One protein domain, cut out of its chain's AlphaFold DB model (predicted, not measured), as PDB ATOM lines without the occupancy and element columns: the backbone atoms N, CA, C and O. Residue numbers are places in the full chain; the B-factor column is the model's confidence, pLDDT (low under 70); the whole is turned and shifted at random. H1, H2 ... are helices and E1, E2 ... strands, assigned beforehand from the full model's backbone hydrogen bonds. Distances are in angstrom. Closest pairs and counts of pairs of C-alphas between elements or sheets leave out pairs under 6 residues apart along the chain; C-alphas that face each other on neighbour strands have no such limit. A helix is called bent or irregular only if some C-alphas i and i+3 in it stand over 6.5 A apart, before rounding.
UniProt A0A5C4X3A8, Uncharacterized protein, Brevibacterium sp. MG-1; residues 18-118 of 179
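AT A GLANCE: This is residues 18 to 118 of the 179 residues of an uncharacterized protein of Brevibacterium sp. MG-1 (UniProt A0A5C4X3A8). A twisted sheet of four strands is joined by a long kinked helix, H3, which passes the sheet, touches H1 and H2, and sticks out with residues 112 to 118; H1 lies over edge strand E3. The loop of residues 21 to 37 makes the opposite end. The 101 printed residues hold E1, E2, H1, H2, E3, E4 and H3 in that order, a mixed class of helices and strands; the sheet runs E1 E2 E4 E3, antiparallel. The whole is compact, with a radius of gyration of the C-alphas of 14.4 A, and spans 54 by 27 by 18 A.

HOW THE PARTS SIT: E1, residues 18 to 20, and E2, residues 38 to 44, form an antiparallel hairpin, with N 18 and O 43 2.8 A apart. E4, residues 81 to 87, is antiparallel to E2, with N 40 and O 84 at 2.9 A. E3, residues 74 to 78, forms a hairpin with E4, with N 83 and O 76 at 2.8 A. H1, residues 50 to 56, is on the sheet over E3, at a height over the sheet of 9.6 A from a local plane fitted to just 6 C-alphas. H2, residues 59 to 67, only grazes the sheet. E2, H1, H2 and E3 make a split strand-helix-strand unit, two strands running the same way with E4 between them, its crossover right-handed. H3, residues 89 to 118, only grazes the sheet with residues 89 to 100. With residues 104 to 111 alone it touches H1, the closest C-alphas being those of Glu 52 and Ile 107, 6.4 A apart, at a steep tilt of 39 degrees, opposite ways. With residues 99 to 103 alone it touches H2, C-alphas of Leu 65 and Val 99 being closest at 7.2 A. Every O i to N i+4 pair is within hydrogen-bond range in H1 and H2, and 23 of 26 in H3.

IN THESE COORDINATES: E1 begins at C-alpha 18 (-3.913, 16.420, -17.996). E2 is 19.6 A long, E4 15.7 A and E3 13.1 A; H2 is 12.3 A and H1 9.9 A. H3 is 39.5 A long and ends at C-alpha 118 (3.198, 41.287, -31.499); it is irregular, with C-alphas 94 and 97 7.8 A apart, and has a kink of 64 degrees near residue 96.

THE WHOLE: The two C-alphas farthest apart, those of Asp 32 and Ala 118, are 54.4 A apart. The link from E1 to E2 is long. The printed part has no cut, and no printed residue is under 70 in pLDDT.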
ATOM      1  N   THR A  18      -2.894  17.438 -17.713       92.50
ATOM      2  CA  THR A  18      -3.913  16.420 -17.996       92.50
ATOM      3  C   THR A  18      -3.890  15.291 -16.977       92.50
ATOM      4  O   THR A  18      -4.914  14.984 -16.376       92.50
ATOM      5  N   THR A  19      -2.720  14.694 -16.762       92.44
ATOM      6  CA  THR A  19      -2.575  13.462 -15.982       92.44
ATOM      7  C   THR A  19      -1.259  13.454 -15.218       92.44
ATOM      8  O   THR A  19      -0.226  13.852 -15.755       92.44
ATOM      9  N   VAL A  20      -1.293  12.940 -13.988       94.06
ATOM     10  CA  VAL A  20      -0.100  12.578 -13.211       94.06
ATOM     11  C   VAL A  20       0.445  11.235 -13.699       94.06
ATOM     12  O   VAL A  20      -0.310  10.274 -13.855       94.06
ATOM     13  N   LEU A  21       1.754  11.141 -13.931       92.12
ATOM     14  CA  LEU A  21       2.400   9.901 -14.347       92.12
ATOM     15  C   LEU A  21       2.633   9.004 -13.134       92.12
ATOM     16  O   LEU A  21       3.537   9.229 -12.338       92.12
ATOM     17  N   PHE A  22       1.875   7.914 -13.041       87.88
ATOM     18  CA  PHE A  22       2.061   6.924 -11.977       87.88
ATOM     19  C   PHE A  22       3.481   6.330 -11.952       87.88
ATOM     20  O   PHE A  22       4.008   6.021 -10.891       87.88
ATOM     21  N   SER A  23       4.133   6.217 -13.114       87.12
ATOM     22  CA  SER A  23       5.493   5.678 -13.230       87.12
ATOM     23  C   SER A  23       6.572   6.528 -12.556       87.12
ATOM     24  O   SER A  23       7.683   6.036 -12.390       87.12
ATOM     25  N   SER A  24       6.289   7.791 -12.214       83.19
ATOM     26  CA  SER A  24       7.235   8.649 -11.491       83.19
ATOM     27  C   SER A  24       7.123   8.511  -9.973       83.19
ATOM     28  O   SER A  24       7.923   9.093  -9.246       83.19
ATOM     29  N   LEU A  25       6.102   7.803  -9.481       90.06
ATOM     30  CA  LEU A  25       5.833   7.698  -8.058       90.06
ATOM     31  C   LEU A  25       6.758   6.665  -7.400       90.06
ATOM     32  O   LEU A  25       7.039   5.624  -8.002       90.06
ATOM     33  N   PRO A  26       7.205   6.908  -6.155       89.38
ATOM     34  CA  PRO A  26       7.953   5.912  -5.403       89.38
ATOM     35  C   PRO A  26       7.176   4.585  -5.295       89.38
ATOM     36  O   PRO A  26       5.977   4.586  -5.017       89.38
ATOM     37  N   PRO A  27       7.831   3.427  -5.479       88.31
ATOM     38  CA  PRO A  27       7.148   2.132  -5.437       88.31
ATOM     39  C   PRO A  27       6.677   1.747  -4.026       88.31
ATOM     40  O   PRO A  27       5.834   0.868  -3.876       88.31
ATOM     41  N   ASN A  28       7.230   2.392  -2.999       88.75
ATOM     42  CA  ASN A  28       6.947   2.167  -1.587       88.75
ATOM     43  C   ASN A  28       5.948   3.180  -1.006       88.75
ATOM     44  O   ASN A  28       5.861   3.320   0.208       88.75
ATOM     45  N   LEU A  29       5.198   3.913  -1.837       86.94
ATOM     46  CA  LEU A  29       4.110   4.743  -1.319       86.94
ATOM     47  C   LEU A  29       3.106   3.885  -0.535       86.94
ATOM     48  O   LEU A  29       2.794   2.762  -0.928       86.94
ATOM     49  N   PHE A  30       2.585   4.444   0.560       81.19
ATOM     50  CA  PHE A  30       1.706   3.759   1.519       81.19
ATOM     51  C   PHE A  30       2.348   2.587   2.282       81.19
ATOM     52  O   PHE A  30       1.631   1.742   2.818       81.19
ATOM     53  N   THR A  31       3.679   2.548   2.381       88.00
ATOM     54  CA  THR A  31       4.400   1.695   3.337       88.00
ATOM     55  C   THR A  31       5.102   2.543   4.399       88.00
ATOM     56  O   THR A  31       5.245   3.756   4.237       88.00
ATOM     57  N   ASP A  32       5.566   1.910   5.479       83.94
ATOM     58  CA  ASP A  32       6.299   2.594   6.559       83.94
ATOM     59  C   ASP A  32       7.613   3.242   6.078       83.94
ATOM     60  O   ASP A  32       8.090   4.199   6.683       83.94
ATOM     61  N   ASP A  33       8.166   2.769   4.956       85.69
ATOM     62  CA  ASP A  33       9.401   3.283   4.355       85.69
ATOM     63  C   ASP A  33       9.158   4.412   3.329       85.69
ATOM     64  O   ASP A  33      10.105   4.867   2.679       85.69
ATOM     65  N   ALA A  34       7.908   4.841   3.113       85.75
ATOM     66  CA  ALA A  34       7.572   5.836   2.095       85.75
ATOM     67  C   ALA A  34       8.284   7.182   2.354       85.75
ATOM     68  O   ALA A  34       8.208   7.722   3.462       85.75
ATOM     69  N   PRO A  35       8.934   7.787   1.341       88.81
ATOM     70  CA  PRO A  35       9.533   9.103   1.508       88.81
ATOM     71  C   PRO A  35       8.445  10.157   1.755       88.81
ATOM     72  O   PRO A  35       7.432  10.197   1.059       88.81
ATOM     73  N   THR A  36       8.682  11.059   2.710       88.81
ATOM     74  CA  THR A  36       7.742  12.145   3.040       88.81
ATOM     75  C   THR A  36       7.536  13.115   1.876       88.81
ATOM     76  O   THR A  36       6.455  13.677   1.719       88.81
ATOM     77  N   ARG A  37       8.578  13.324   1.060       92.56
ATOM     78  CA  ARG A  37       8.550  14.184  -0.125       92.56
ATOM     79  C   ARG A  37       9.230  13.494  -1.299       92.56
ATOM     80  O   ARG A  37      10.252  12.834  -1.128       92.56
ATOM     81  N   TYR A  38       8.668  13.663  -2.486       94.94
ATOM     82  CA  TYR A  38       9.130  13.047  -3.725       94.94
ATOM     83  C   TYR A  38       8.806  13.930  -4.936       94.94
ATOM     84  O   TYR A  38       8.197  14.995  -4.811       94.94
ATOM     85  N   THR A  39       9.264  13.500  -6.111       95.31
ATOM     86  CA  THR A  39       8.930  14.139  -7.385       95.31
ATOM     87  C   THR A  39       7.650  13.529  -7.940       95.31
ATOM     88  O   THR A  39       7.514  12.307  -8.006       95.31
ATOM     89  N   VAL A  40       6.717  14.379  -8.361       96.25
ATOM     90  CA  VAL A  40       5.523  13.963  -9.096       96.25
ATOM     91  C   VAL A  40       5.579  14.567 -10.483       96.25
ATOM     92  O   VAL A  40       5.662  15.784 -10.622       96.25
ATOM     93  N   ASP A  41       5.494  13.723 -11.505       96.69
ATOM     94  CA  ASP A  41       5.458  14.199 -12.877       96.69
ATOM     95  C   ASP A  41       4.019  14.295 -13.378       96.69
ATOM     96  O   ASP A  41       3.198  13.408 -13.137       96.69
ATOM     97  N   ALA A  42       3.718  15.349 -14.129       96.62
ATOM     98  CA  ALA A  42       2.437  15.552 -14.794       96.62
ATOM     99  C   ALA A  42       2.627  15.861 -16.284       96.62
ATOM    100  O   ALA A  42       3.644  16.417 -16.692       96.62
ATOM    101  N   VAL A  43       1.655  15.492 -17.118       97.00
ATOM    102  CA  VAL A  43       1.693  15.706 -18.574       97.00
ATOM    103  C   VAL A  43       0.944  16.981 -18.949       97.00
ATOM    104  O   VAL A  43      -0.185  17.185 -18.507       97.00
ATOM    105  N   PHE A  44       1.528  17.792 -19.828       96.69
ATOM    106  CA  PHE A  44       0.847  18.928 -20.449       96.69
ATOM    107  C   PHE A  44      -0.064  18.502 -21.617       96.69
ATOM    108  O   PHE A  44       0.260  17.594 -22.395       96.69
ATOM    109  N   ASN A  45      -1.187  19.203 -21.806       94.94
ATOM    110  CA  ASN A  45      -2.094  18.990 -22.948       94.94
ATOM    111  C   ASN A  45      -1.425  19.255 -24.309       94.94
ATOM    112  O   ASN A  45      -1.722  18.574 -25.292       94.94
ATOM    113  N   ARG A  46      -0.445  20.161 -24.346       93.62
ATOM    114  CA  ARG A  46       0.369  20.488 -25.522       93.62
ATOM    115  C   ARG A  46       1.849  20.626 -25.167       93.62
ATOM    116  O   ARG A  46       2.244  20.415 -24.025       93.62
ATOM    117  N   ARG A  47       2.680  20.946 -26.160       92.50
ATOM    118  CA  ARG A  47       4.072  21.339 -25.914       92.50
ATOM    119  C   ARG A  47       4.105  22.739 -25.301       92.50
ATOM    120  O   ARG A  47       3.315  23.597 -25.700       92.50
ATOM    121  N   VAL A  48       4.986  22.925 -24.326       93.44
ATOM    122  CA  VAL A  48       5.186  24.204 -23.642       93.44
ATOM    123  C   VAL A  48       6.126  25.066 -24.479       93.44
ATOM    124  O   VAL A  48       7.146  24.576 -24.965       93.44
ATOM    125  N   GLU A  49       5.775  26.333 -24.675       92.81
ATOM    126  CA  GLU A  49       6.613  27.273 -25.422       92.81
ATOM    127  C   GLU A  49       7.802  27.742 -24.571       92.81
ATOM    128  O   GLU A  49       7.730  27.775 -23.345       92.81
ATOM    129  N   SER A  50       8.907  28.158 -25.194       92.50
ATOM    130  CA  SER A  50      10.122  28.549 -24.455       92.50
ATOM    131  C   SER A  50       9.911  29.721 -23.484       92.50
ATOM    132  O   SER A  50      10.534  29.760 -22.419       92.50
ATOM    133  N   SER A  51       9.022  30.661 -23.825       92.06
ATOM    134  CA  SER A  51       8.617  31.761 -22.939       92.06
ATOM    135  C   SER A  51       7.843  31.255 -21.720       92.06
ATOM    136  O   SER A  51       8.092  31.699 -20.600       92.06
ATOM    137  N   GLU A  52       6.953  30.284 -21.920       95.19
ATOM    138  CA  GLU A  52       6.177  29.645 -20.858       95.19
ATOM    139  C   GLU A  52       7.080  28.806 -19.945       95.19
ATOM    140  O   GLU A  52       6.951  28.911 -18.730       95.19
ATOM    141  N   ILE A  53       8.038  28.050 -20.500       96.56
ATOM    142  CA  ILE A  53       9.045  27.298 -19.725       96.56
ATOM    143  C   ILE A  53       9.805  28.246 -18.798       96.56
ATOM    144  O   ILE A  53       9.829  28.048 -17.585       96.56
ATOM    145  N   SER A  54      10.346  29.329 -19.362       95.94
ATOM    146  CA  SER A  54      11.106  30.321 -18.597       95.94
ATOM    147  C   SER A  54      10.265  30.960 -17.489       95.94
ATOM    148  O   SER A  54      10.773  31.231 -16.404       95.94
ATOM    149  N   ALA A  55       8.971  31.189 -17.735       96.31
ATOM    150  CA  ALA A  55       8.050  31.710 -16.733       96.31
ATOM    151  C   ALA A  55       7.740  30.680 -15.631       96.31
ATOM    152  O   ALA A  55       7.745  31.040 -14.451       96.31
ATOM    153  N   ILE A  56       7.513  29.410 -15.977       97.19
ATOM    154  CA  ILE A  56       7.236  28.326 -15.017       97.19
ATOM    155  C   ILE A  56       8.424  28.121 -14.074       97.19
ATOM    156  O   ILE A  56       8.232  28.051 -12.863       97.19
ATOM    157  N   GLU A  57       9.640  28.099 -14.615       97.12
ATOM    158  CA  GLU A  57      10.883  27.874 -13.862       97.12
ATOM    159  C   GLU A  57      11.421  29.155 -13.197       97.12
ATOM    160  O   GLU A  57      12.464  29.154 -12.540       97.12
ATOM    161  N   SER A  58      10.713  30.277 -13.351       96.06
ATOM    162  CA  SER A  58      11.141  31.559 -12.800       96.06
ATOM    163  C   SER A  58      11.005  31.633 -11.278       96.06
ATOM    164  O   SER A  58      10.138  31.022 -10.647       96.06
ATOM    165  N   TYR A  59      11.791  32.534 -10.687       95.00
ATOM    166  CA  TYR A  59      11.643  32.911  -9.282       95.00
ATOM    167  C   TYR A  59      10.238  33.443  -8.947       95.00
ATOM    168  O   TYR A  59       9.756  33.263  -7.831       95.00
ATOM    169  N   THR A  60       9.544  34.065  -9.906       95.06
ATOM    170  CA  THR A  60       8.173  34.556  -9.712       95.06
ATOM    171  C   THR A  60       7.207  33.407  -9.430       95.06
ATOM    172  O   THR A  60       6.394  33.504  -8.511       95.06
ATOM    173  N   SER A  61       7.328  32.299 -10.163       95.62
ATOM    174  CA  SER A  61       6.530  31.089  -9.940       95.62
ATOM    175  C   SER A  61       6.812  30.475  -8.570       95.62
ATOM    176  O   SER A  61       5.875  30.176  -7.826       95.62
ATOM    177  N   LEU A  62       8.088  30.395  -8.177       94.88
ATOM    178  CA  LEU A  62       8.478  29.963  -6.829       94.88
ATOM    179  C   LEU A  62       7.888  30.875  -5.742       94.88
ATOM    180  O   LEU A  62       7.369  30.389  -4.738       94.88
ATOM    181  N   ALA A  63       7.895  32.193  -5.946       96.44
ATOM    182  CA  ALA A  63       7.304  33.145  -5.010       96.44
ATOM    183  C   ALA A  63       5.778  32.981  -4.897       96.44
ATOM    184  O   ALA A  63       5.227  33.095  -3.800       96.44
ATOM    185  N   VAL A  64       5.081  32.682  -5.999       96.31
ATOM    186  CA  VAL A  64       3.646  32.354  -5.971       96.31
ATOM    187  C   VAL A  64       3.407  31.098  -5.138       96.31
ATOM    188  O   VAL A  64       2.592  31.144  -4.221       96.31
ATOM    189  N   LEU A  65       4.148  30.015  -5.384       97.00
ATOM    190  CA  LEU A  65       4.039  28.776  -4.605       97.00
ATOM    191  C   LEU A  65       4.313  29.013  -3.113       97.00
ATOM    192  O   LEU A  65       3.532  28.580  -2.262       97.00
ATOM    193  N   ALA A  66       5.359  29.775  -2.786       97.00
ATOM    194  CA  ALA A  66       5.712  30.129  -1.415       97.00
ATOM    195  C   ALA A  66       4.592  30.885  -0.687       97.00
ATOM    196  O   ALA A  66       4.300  30.581   0.470       97.00
ATOM    197  N   ARG A  67       3.900  31.809  -1.366       96.94
ATOM    198  CA  ARG A  67       2.753  32.543  -0.796       96.94
ATOM    199  C   ARG A  67       1.580  31.640  -0.410       96.94
ATOM    200  O   ARG A  67       0.796  32.028   0.450       96.94
ATOM    201  N   PHE A  68       1.468  30.463  -1.022       95.81
ATOM    202  CA  PHE A  68       0.458  29.455  -0.695       95.81
ATOM    203  C   PHE A  68       0.985  28.344   0.231       95.81
ATOM    204  O   PHE A  68       0.290  27.359   0.449       95.81
ATOM    205  N   GLY A  69       2.187  28.497   0.801       96.00
ATOM    206  CA  GLY A  69       2.778  27.526   1.731       96.00
ATOM    207  C   GLY A  69       3.578  26.403   1.062       96.00
ATOM    208  O   GLY A  69       4.006  25.474   1.739       96.00
ATOM    209  N   PHE A  70       3.829  26.496  -0.245       96.25
ATOM    210  CA  PHE A  70       4.563  25.497  -1.029       96.25
ATOM    211  C   PHE A  70       5.964  25.984  -1.428       96.25
ATOM    212  O   PHE A  70       6.443  25.681  -2.513       96.25
ATOM    213  N   GLY A  71       6.631  26.761  -0.570       93.50
ATOM    214  CA  GLY A  71       7.912  27.403  -0.904       93.50
ATOM    215  C   GLY A  71       9.088  26.444  -1.091       93.50
ATOM    216  O   GLY A  71      10.103  26.828  -1.657       93.50
ATOM    217  N   GLU A  72       8.950  25.200  -0.632       94.06
ATOM    218  CA  GLU A  72       9.953  24.157  -0.839       94.06
ATOM    219  C   GLU A  72       9.744  23.391  -2.159       94.06
ATOM    220  O   GLU A  72      10.593  22.579  -2.520       94.06
ATOM    221  N   VAL A  73       8.624  23.614  -2.862       96.69
ATOM    222  CA  VAL A  73       8.302  22.957  -4.137       96.69
ATOM    223  C   VAL A  73       9.013  23.676  -5.275       96.69
ATOM    224  O   VAL A  73       8.925  24.897  -5.396       96.69
ATOM    225  N   ALA A  74       9.665  22.906  -6.144       96.19
ATOM    226  CA  ALA A  74      10.259  23.408  -7.378       96.19
ATOM    227  C   ALA A  74       9.568  22.792  -8.598       96.19
ATOM    228  O   ALA A  74       9.107  21.651  -8.552       96.19
ATOM    229  N   LEU A  75       9.496  23.566  -9.677       97.75
ATOM    230  CA  LEU A  75       8.898  23.167 -10.944       97.75
ATOM    231  C   LEU A  75       9.984  23.143 -12.017       97.75
ATOM    232  O   LEU A  75      10.721  24.116 -12.145       97.75
ATOM    233  N   GLU A  76      10.048  22.059 -12.782       97.75
ATOM    234  CA  GLU A  76      10.941  21.901 -13.933       97.75
ATOM    235  C   GLU A  76      10.136  21.374 -15.125       97.75
ATOM    236  O   GLU A  76       9.291  20.487 -14.972       97.75
ATOM    237  N   VAL A  77      10.370  21.915 -16.319       97.00
ATOM    238  CA  VAL A  77       9.698  21.474 -17.542       97.00
ATOM    239  C   VAL A  77      10.642  20.635 -18.393       97.00
ATOM    240  O   VAL A  77      11.648  21.103 -18.916       97.00
ATOM    241  N   GLN A  78      10.249  19.385 -18.625       92.69
ATOM    242  CA  GLN A  78      10.956  18.448 -19.490       92.69
ATOM    243  C   GLN A  78      10.081  18.095 -20.695       92.69
ATOM    244  O   GLN A  78       9.250  17.185 -20.652       92.69
ATOM    245  N   ASP A  79      10.267  18.837 -21.788       85.88
ATOM    246  CA  ASP A  79       9.493  18.739 -23.034       85.88
ATOM    247  C   ASP A  79       7.971  18.899 -22.826       85.88
ATOM    248  O   ASP A  79       7.453  20.015 -22.828       85.88
ATOM    249  N   ARG A  80       7.242  17.791 -22.647       92.38
ATOM    250  CA  ARG A  80       5.787  17.762 -22.403       92.38
ATOM    251  C   ARG A  80       5.413  17.377 -20.975       92.38
ATOM    252  O   ARG A  80       4.239  17.114 -20.700       92.38
ATOM    253  N   ARG A  81       6.390  17.313 -20.077       95.75
ATOM    254  CA  ARG A  81       6.201  16.929 -18.680       95.75
ATOM    255  C   ARG A  81       6.573  18.075 -17.759       95.75
ATOM    256  O   ARG A  81       7.570  18.750 -17.981       95.75
ATOM    257  N   LEU A  82       5.765  18.262 -16.727       97.69
ATOM    258  CA  LEU A  82       6.096  19.068 -15.567       97.69
ATOM    259  C   LEU A  82       6.590  18.127 -14.474       97.69
ATOM    260  O   LEU A  82       5.822  17.276 -14.028       97.69
ATOM    261  N   SER A  83       7.828  18.302 -14.037       97.56
ATOM    262  CA  SER A  83       8.361  17.664 -12.841       97.56
ATOM    263  C   SER A  83       8.152  18.585 -11.646       97.56
ATOM    264  O   SER A  83       8.603  19.730 -11.621       97.56
ATOM    265  N   ILE A  84       7.396  18.091 -10.666       97.44
ATOM    266  CA  ILE A  84       7.054  18.812  -9.440       97.44
ATOM    267  C   ILE A  84       7.898  18.208  -8.328       97.44
ATOM    268  O   ILE A  84       7.604  17.120  -7.832       97.44
ATOM    269  N   HIS A  85       8.971  18.891  -7.959       97.12
ATOM    270  CA  HIS A  85       9.938  18.400  -6.989       97.12
ATOM    271  C   HIS A  85       9.525  18.726  -5.557       97.12
ATOM    272  O   HIS A  85       8.866  19.733  -5.293       97.12
ATOM    273  N   ASN A  86       9.996  17.891  -4.627       96.44
ATOM    274  CA  ASN A  86       9.871  18.100  -3.187       96.44
ATOM    275  C   ASN A  86       8.413  18.266  -2.705       96.44
ATOM    276  O   ASN A  86       8.098  19.084  -1.838       96.44
ATOM    277  N   THR A  87       7.516  17.465  -3.275       96.00
ATOM    278  CA  THR A  87       6.072  17.502  -3.013       96.00
ATOM    279  C   THR A  87       5.554  16.153  -2.507       96.00
ATOM    280  O   THR A  87       6.335  15.234  -2.264       96.00
ATOM    281  N   SER A  88       4.239  16.018  -2.349       94.81
ATOM    282  CA  SER A  88       3.552  14.739  -2.167       94.81
ATOM    283  C   SER A  88       2.183  14.743  -2.864       94.81
ATOM    284  O   SER A  88       1.643  15.798  -3.213       94.81
ATOM    285  N   LEU A  89       1.592  13.562  -3.066       94.06
ATOM    286  CA  LEU A  89       0.235  13.427  -3.611       94.06
ATOM    287  C   LEU A  89      -0.822  14.074  -2.706       94.06
ATOM    288  O   LEU A  89      -1.793  14.631  -3.212       94.06
ATOM    289  N   GLU A  90      -0.631  14.046  -1.389       93.81
ATOM    290  CA  GLU A  90      -1.491  14.726  -0.420       93.81
ATOM    291  C   GLU A  90      -1.428  16.237  -0.618       93.81
ATOM    292  O   GLU A  90      -2.470  16.869  -0.727       93.81
ATOM    293  N   GLN A  91      -0.230  16.818  -0.770       95.44
ATOM    294  CA  GLN A  91      -0.104  18.251  -1.053       95.44
ATOM    295  C   GLN A  91      -0.773  18.631  -2.379       95.44
ATOM    296  O   GLN A  91      -1.452  19.657  -2.453       95.44
ATOM    297  N   LEU A  92      -0.617  17.801  -3.419       95.31
ATOM    298  CA  LEU A  92      -1.303  17.984  -4.701       95.31
ATOM    299  C   LEU A  92      -2.823  17.961  -4.543       95.31
ATOM    300  O   LEU A  92      -3.485  18.877  -5.033       95.31
ATOM    301  N   ARG A  93      -3.357  16.967  -3.828       94.75
ATOM    302  CA  ARG A  93      -4.788  16.836  -3.529       94.75
ATOM    303  C   ARG A  93      -5.314  18.013  -2.706       94.75
ATOM    304  O   ARG A  93      -6.397  18.513  -2.992       94.75
ATOM    305  N   ASP A  94      -4.550  18.454  -1.712       94.75
ATOM    306  CA  ASP A  94      -4.990  19.411  -0.693       94.75
ATOM    307  C   ASP A  94      -4.805  20.879  -1.124       94.75
ATOM    308  O   ASP A  94      -5.182  21.794  -0.394       94.75
ATOM    309  N   GLY A  95      -4.280  21.129  -2.331       95.69
ATOM    310  CA  GLY A  95      -4.367  22.448  -2.963       95.69
ATOM    311  C   GLY A  95      -3.237  22.810  -3.919       95.69
ATOM    312  O   GLY A  95      -3.429  23.695  -4.757       95.69
ATOM    313  N   LEU A  96      -2.083  22.136  -3.865       96.88
ATOM    314  CA  LEU A  96      -0.957  22.459  -4.748       96.88
ATOM    315  C   LEU A  96      -1.342  22.307  -6.227       96.88
ATOM    316  O   LEU A  96      -0.973  23.158  -7.033       96.88
ATOM    317  N   ALA A  97      -2.142  21.295  -6.588       96.50
ATOM    318  CA  ALA A  97      -2.600  21.123  -7.967       96.50
ATOM    319  C   ALA A  97      -3.422  22.328  -8.459       96.50
ATOM    320  O   ALA A  97      -3.246  22.783  -9.588       96.50
ATOM    321  N   THR A  98      -4.276  22.893  -7.601       97.12
ATOM    322  CA  THR A  98      -5.066  24.092  -7.918       97.12
ATOM    323  C   THR A  98      -4.183  25.327  -8.072       97.12
ATOM    324  O   THR A  98      -4.392  26.118  -8.992       97.12
ATOM    325  N   VAL A  99      -3.180  25.491  -7.204       97.88
ATOM    326  CA  VAL A  99      -2.226  26.607  -7.299       97.88
ATOM    327  C   VAL A  99      -1.415  26.514  -8.592       97.88
ATOM    328  O   VAL A  99      -1.302  27.511  -9.301       97.88
ATOM    329  N   ILE A 100      -0.921  25.323  -8.945       97.75
ATOM    330  CA  ILE A 100      -0.198  25.088 -10.203       97.75
ATOM    331  C   ILE A 100      -1.110  25.352 -11.407       97.75
ATOM    332  O   ILE A 100      -0.712  26.068 -12.320       97.75
ATOM    333  N   ALA A 101      -2.348  24.851 -11.414       97.00
ATOM    334  CA  ALA A 101      -3.280  25.085 -12.520       97.00
ATOM    335  C   ALA A 101      -3.563  26.582 -12.739       97.00
ATOM    336  O   ALA A 101      -3.594  27.058 -13.878       97.00
ATOM    337  N   ARG A 102      -3.719  27.343 -11.649       97.00
ATOM    338  CA  ARG A 102      -3.880  28.798 -11.714       97.00
ATOM    339  C   ARG A 102      -2.625  29.482 -12.252       97.00
ATOM    340  O   ARG A 102      -2.739  30.297 -13.159       97.00
ATOM    341  N   LEU A 103      -1.452  29.114 -11.739       97.31
ATOM    342  CA  LEU A 103      -0.168  29.634 -12.208       97.31
ATOM    343  C   LEU A 103      -0.001  29.428 -13.723       97.31
ATOM    344  O   LEU A 103       0.328  30.371 -14.436       97.31
ATOM    345  N   LEU A 104      -0.283  28.225 -14.226       97.31
ATOM    346  CA  LEU A 104      -0.197  27.913 -15.656       97.31
ATOM    347  C   LEU A 104      -1.192  28.727 -16.495       97.31
ATOM    348  O   LEU A 104      -0.843  29.192 -17.578       97.31
ATOM    349  N   THR A 105      -2.403  28.949 -15.978       96.62
ATOM    350  CA  THR A 105      -3.417  29.792 -16.634       96.62
ATOM    351  C   THR A 105      -2.947  31.242 -16.739       96.62
ATOM    352  O   THR A 105      -3.092  31.862 -17.795       96.62
ATOM    353  N   ASP A 106      -2.357  31.778 -15.668       96.50
ATOM    354  CA  ASP A 106      -1.836  33.146 -15.629       96.50
ATOM    355  C   ASP A 106      -0.663  33.312 -16.615       96.50
ATOM    356  O   ASP A 106      -0.635  34.275 -17.386       96.50
ATOM    357  N   ILE A 107       0.258  32.340 -16.650       96.25
ATOM    358  CA  ILE A 107       1.394  32.308 -17.587       96.25
ATOM    359  C   ILE A 107       0.910  32.251 -19.037       96.25
ATOM    360  O   ILE A 107       1.346  33.053 -19.863       96.25
ATOM    361  N   TRP A 108      -0.020  31.345 -19.349       95.06
ATOM    362  CA  TRP A 108      -0.595  31.247 -20.689       95.06
ATOM    363  C   TRP A 108      -1.291  32.545 -21.100       95.06
ATOM    364  O   TRP A 108      -1.067  33.040 -22.198       95.06
ATOM    365  N   THR A 109      -2.087  33.137 -20.208       94.81
ATOM    366  CA  THR A 109      -2.807  34.389 -20.491       94.81
ATOM    367  C   THR A 109      -1.840  35.537 -20.781       94.81
ATOM    368  O   THR A 109      -2.112  36.368 -21.649       94.81
ATOM    369  N   ALA A 110      -0.712  35.603 -20.069       93.75
ATOM    370  CA  ALA A 110       0.332  36.584 -20.344       93.75
ATOM    371  C   ALA A 110       0.990  36.340 -21.711       93.75
ATOM    372  O   ALA A 110       1.018  37.250 -22.533       93.75
ATOM    373  N   SER A 111       1.413  35.103 -21.985       92.06
ATOM    374  CA  SER A 111       2.027  34.717 -23.263       92.06
ATOM    375  C   SER A 111       1.101  34.988 -24.458       92.06
ATOM    376  O   SER A 111       1.518  35.524 -25.484       92.06
ATOM    377  N   GLU A 112      -0.189  34.681 -24.312       91.62
ATOM    378  CA  GLU A 112      -1.188  34.915 -25.349       91.62
ATOM    379  C   GLU A 112      -1.407  36.408 -25.608       91.62
ATOM    380  O   GLU A 112      -1.518  36.823 -26.763       91.62
ATOM    381  N   ARG A 113      -1.413  37.232 -24.554       92.38
ATOM    382  CA  ARG A 113      -1.490  38.691 -24.690       92.38
ATOM    383  C   ARG A 113      -0.300  39.233 -25.479       92.38
ATOM    384  O   ARG A 113      -0.516  39.955 -26.451       92.38
ATOM    385  N   ASP A 114       0.916  38.846 -25.102       91.12
ATOM    386  CA  ASP A 114       2.149  39.307 -25.750       91.12
ATOM    387  C   ASP A 114       2.175  38.894 -27.231       91.12
ATOM    388  O   ASP A 114       2.547  39.671 -28.116       91.12
ATOM    389  N   ARG A 115       1.698  37.680 -27.533       89.62
ATOM    390  CA  ARG A 115       1.570  37.176 -28.905       89.62
ATOM    391  C   ARG A 115       0.583  37.998 -29.732       89.62
ATOM    392  O   ARG A 115       0.891  38.359 -30.867       89.62
ATOM    393  N   LEU A 116      -0.597  38.295 -29.188       91.25
ATOM    394  CA  LEU A 116      -1.612  39.100 -29.876       91.25
ATOM    395  C   LEU A 116      -1.136  40.538 -30.113       91.25
ATOM    396  O   LEU A 116      -1.410  41.112 -31.172       91.25
ATOM    397  N   GLU A 117      -0.386  41.105 -29.170       92.50
ATOM    398  CA  GLU A 117       0.237  42.418 -29.318       92.50
ATOM    399  C   GLU A 117       1.279  42.410 -30.445       92.50
ATOM    400  O   GLU A 117       1.192  43.224 -31.368       92.50
ATOM    401  N   ALA A 118       2.187  41.431 -30.453       90.88
ATOM    402  CA  ALA A 118       3.198  41.287 -31.499       90.88
ATOM    403  C   ALA A 118       2.579  41.120 -32.898       90.88
ATOM    404  O   ALA A 118       3.022  41.755 -33.858       90.88
TER     405      ALA A 118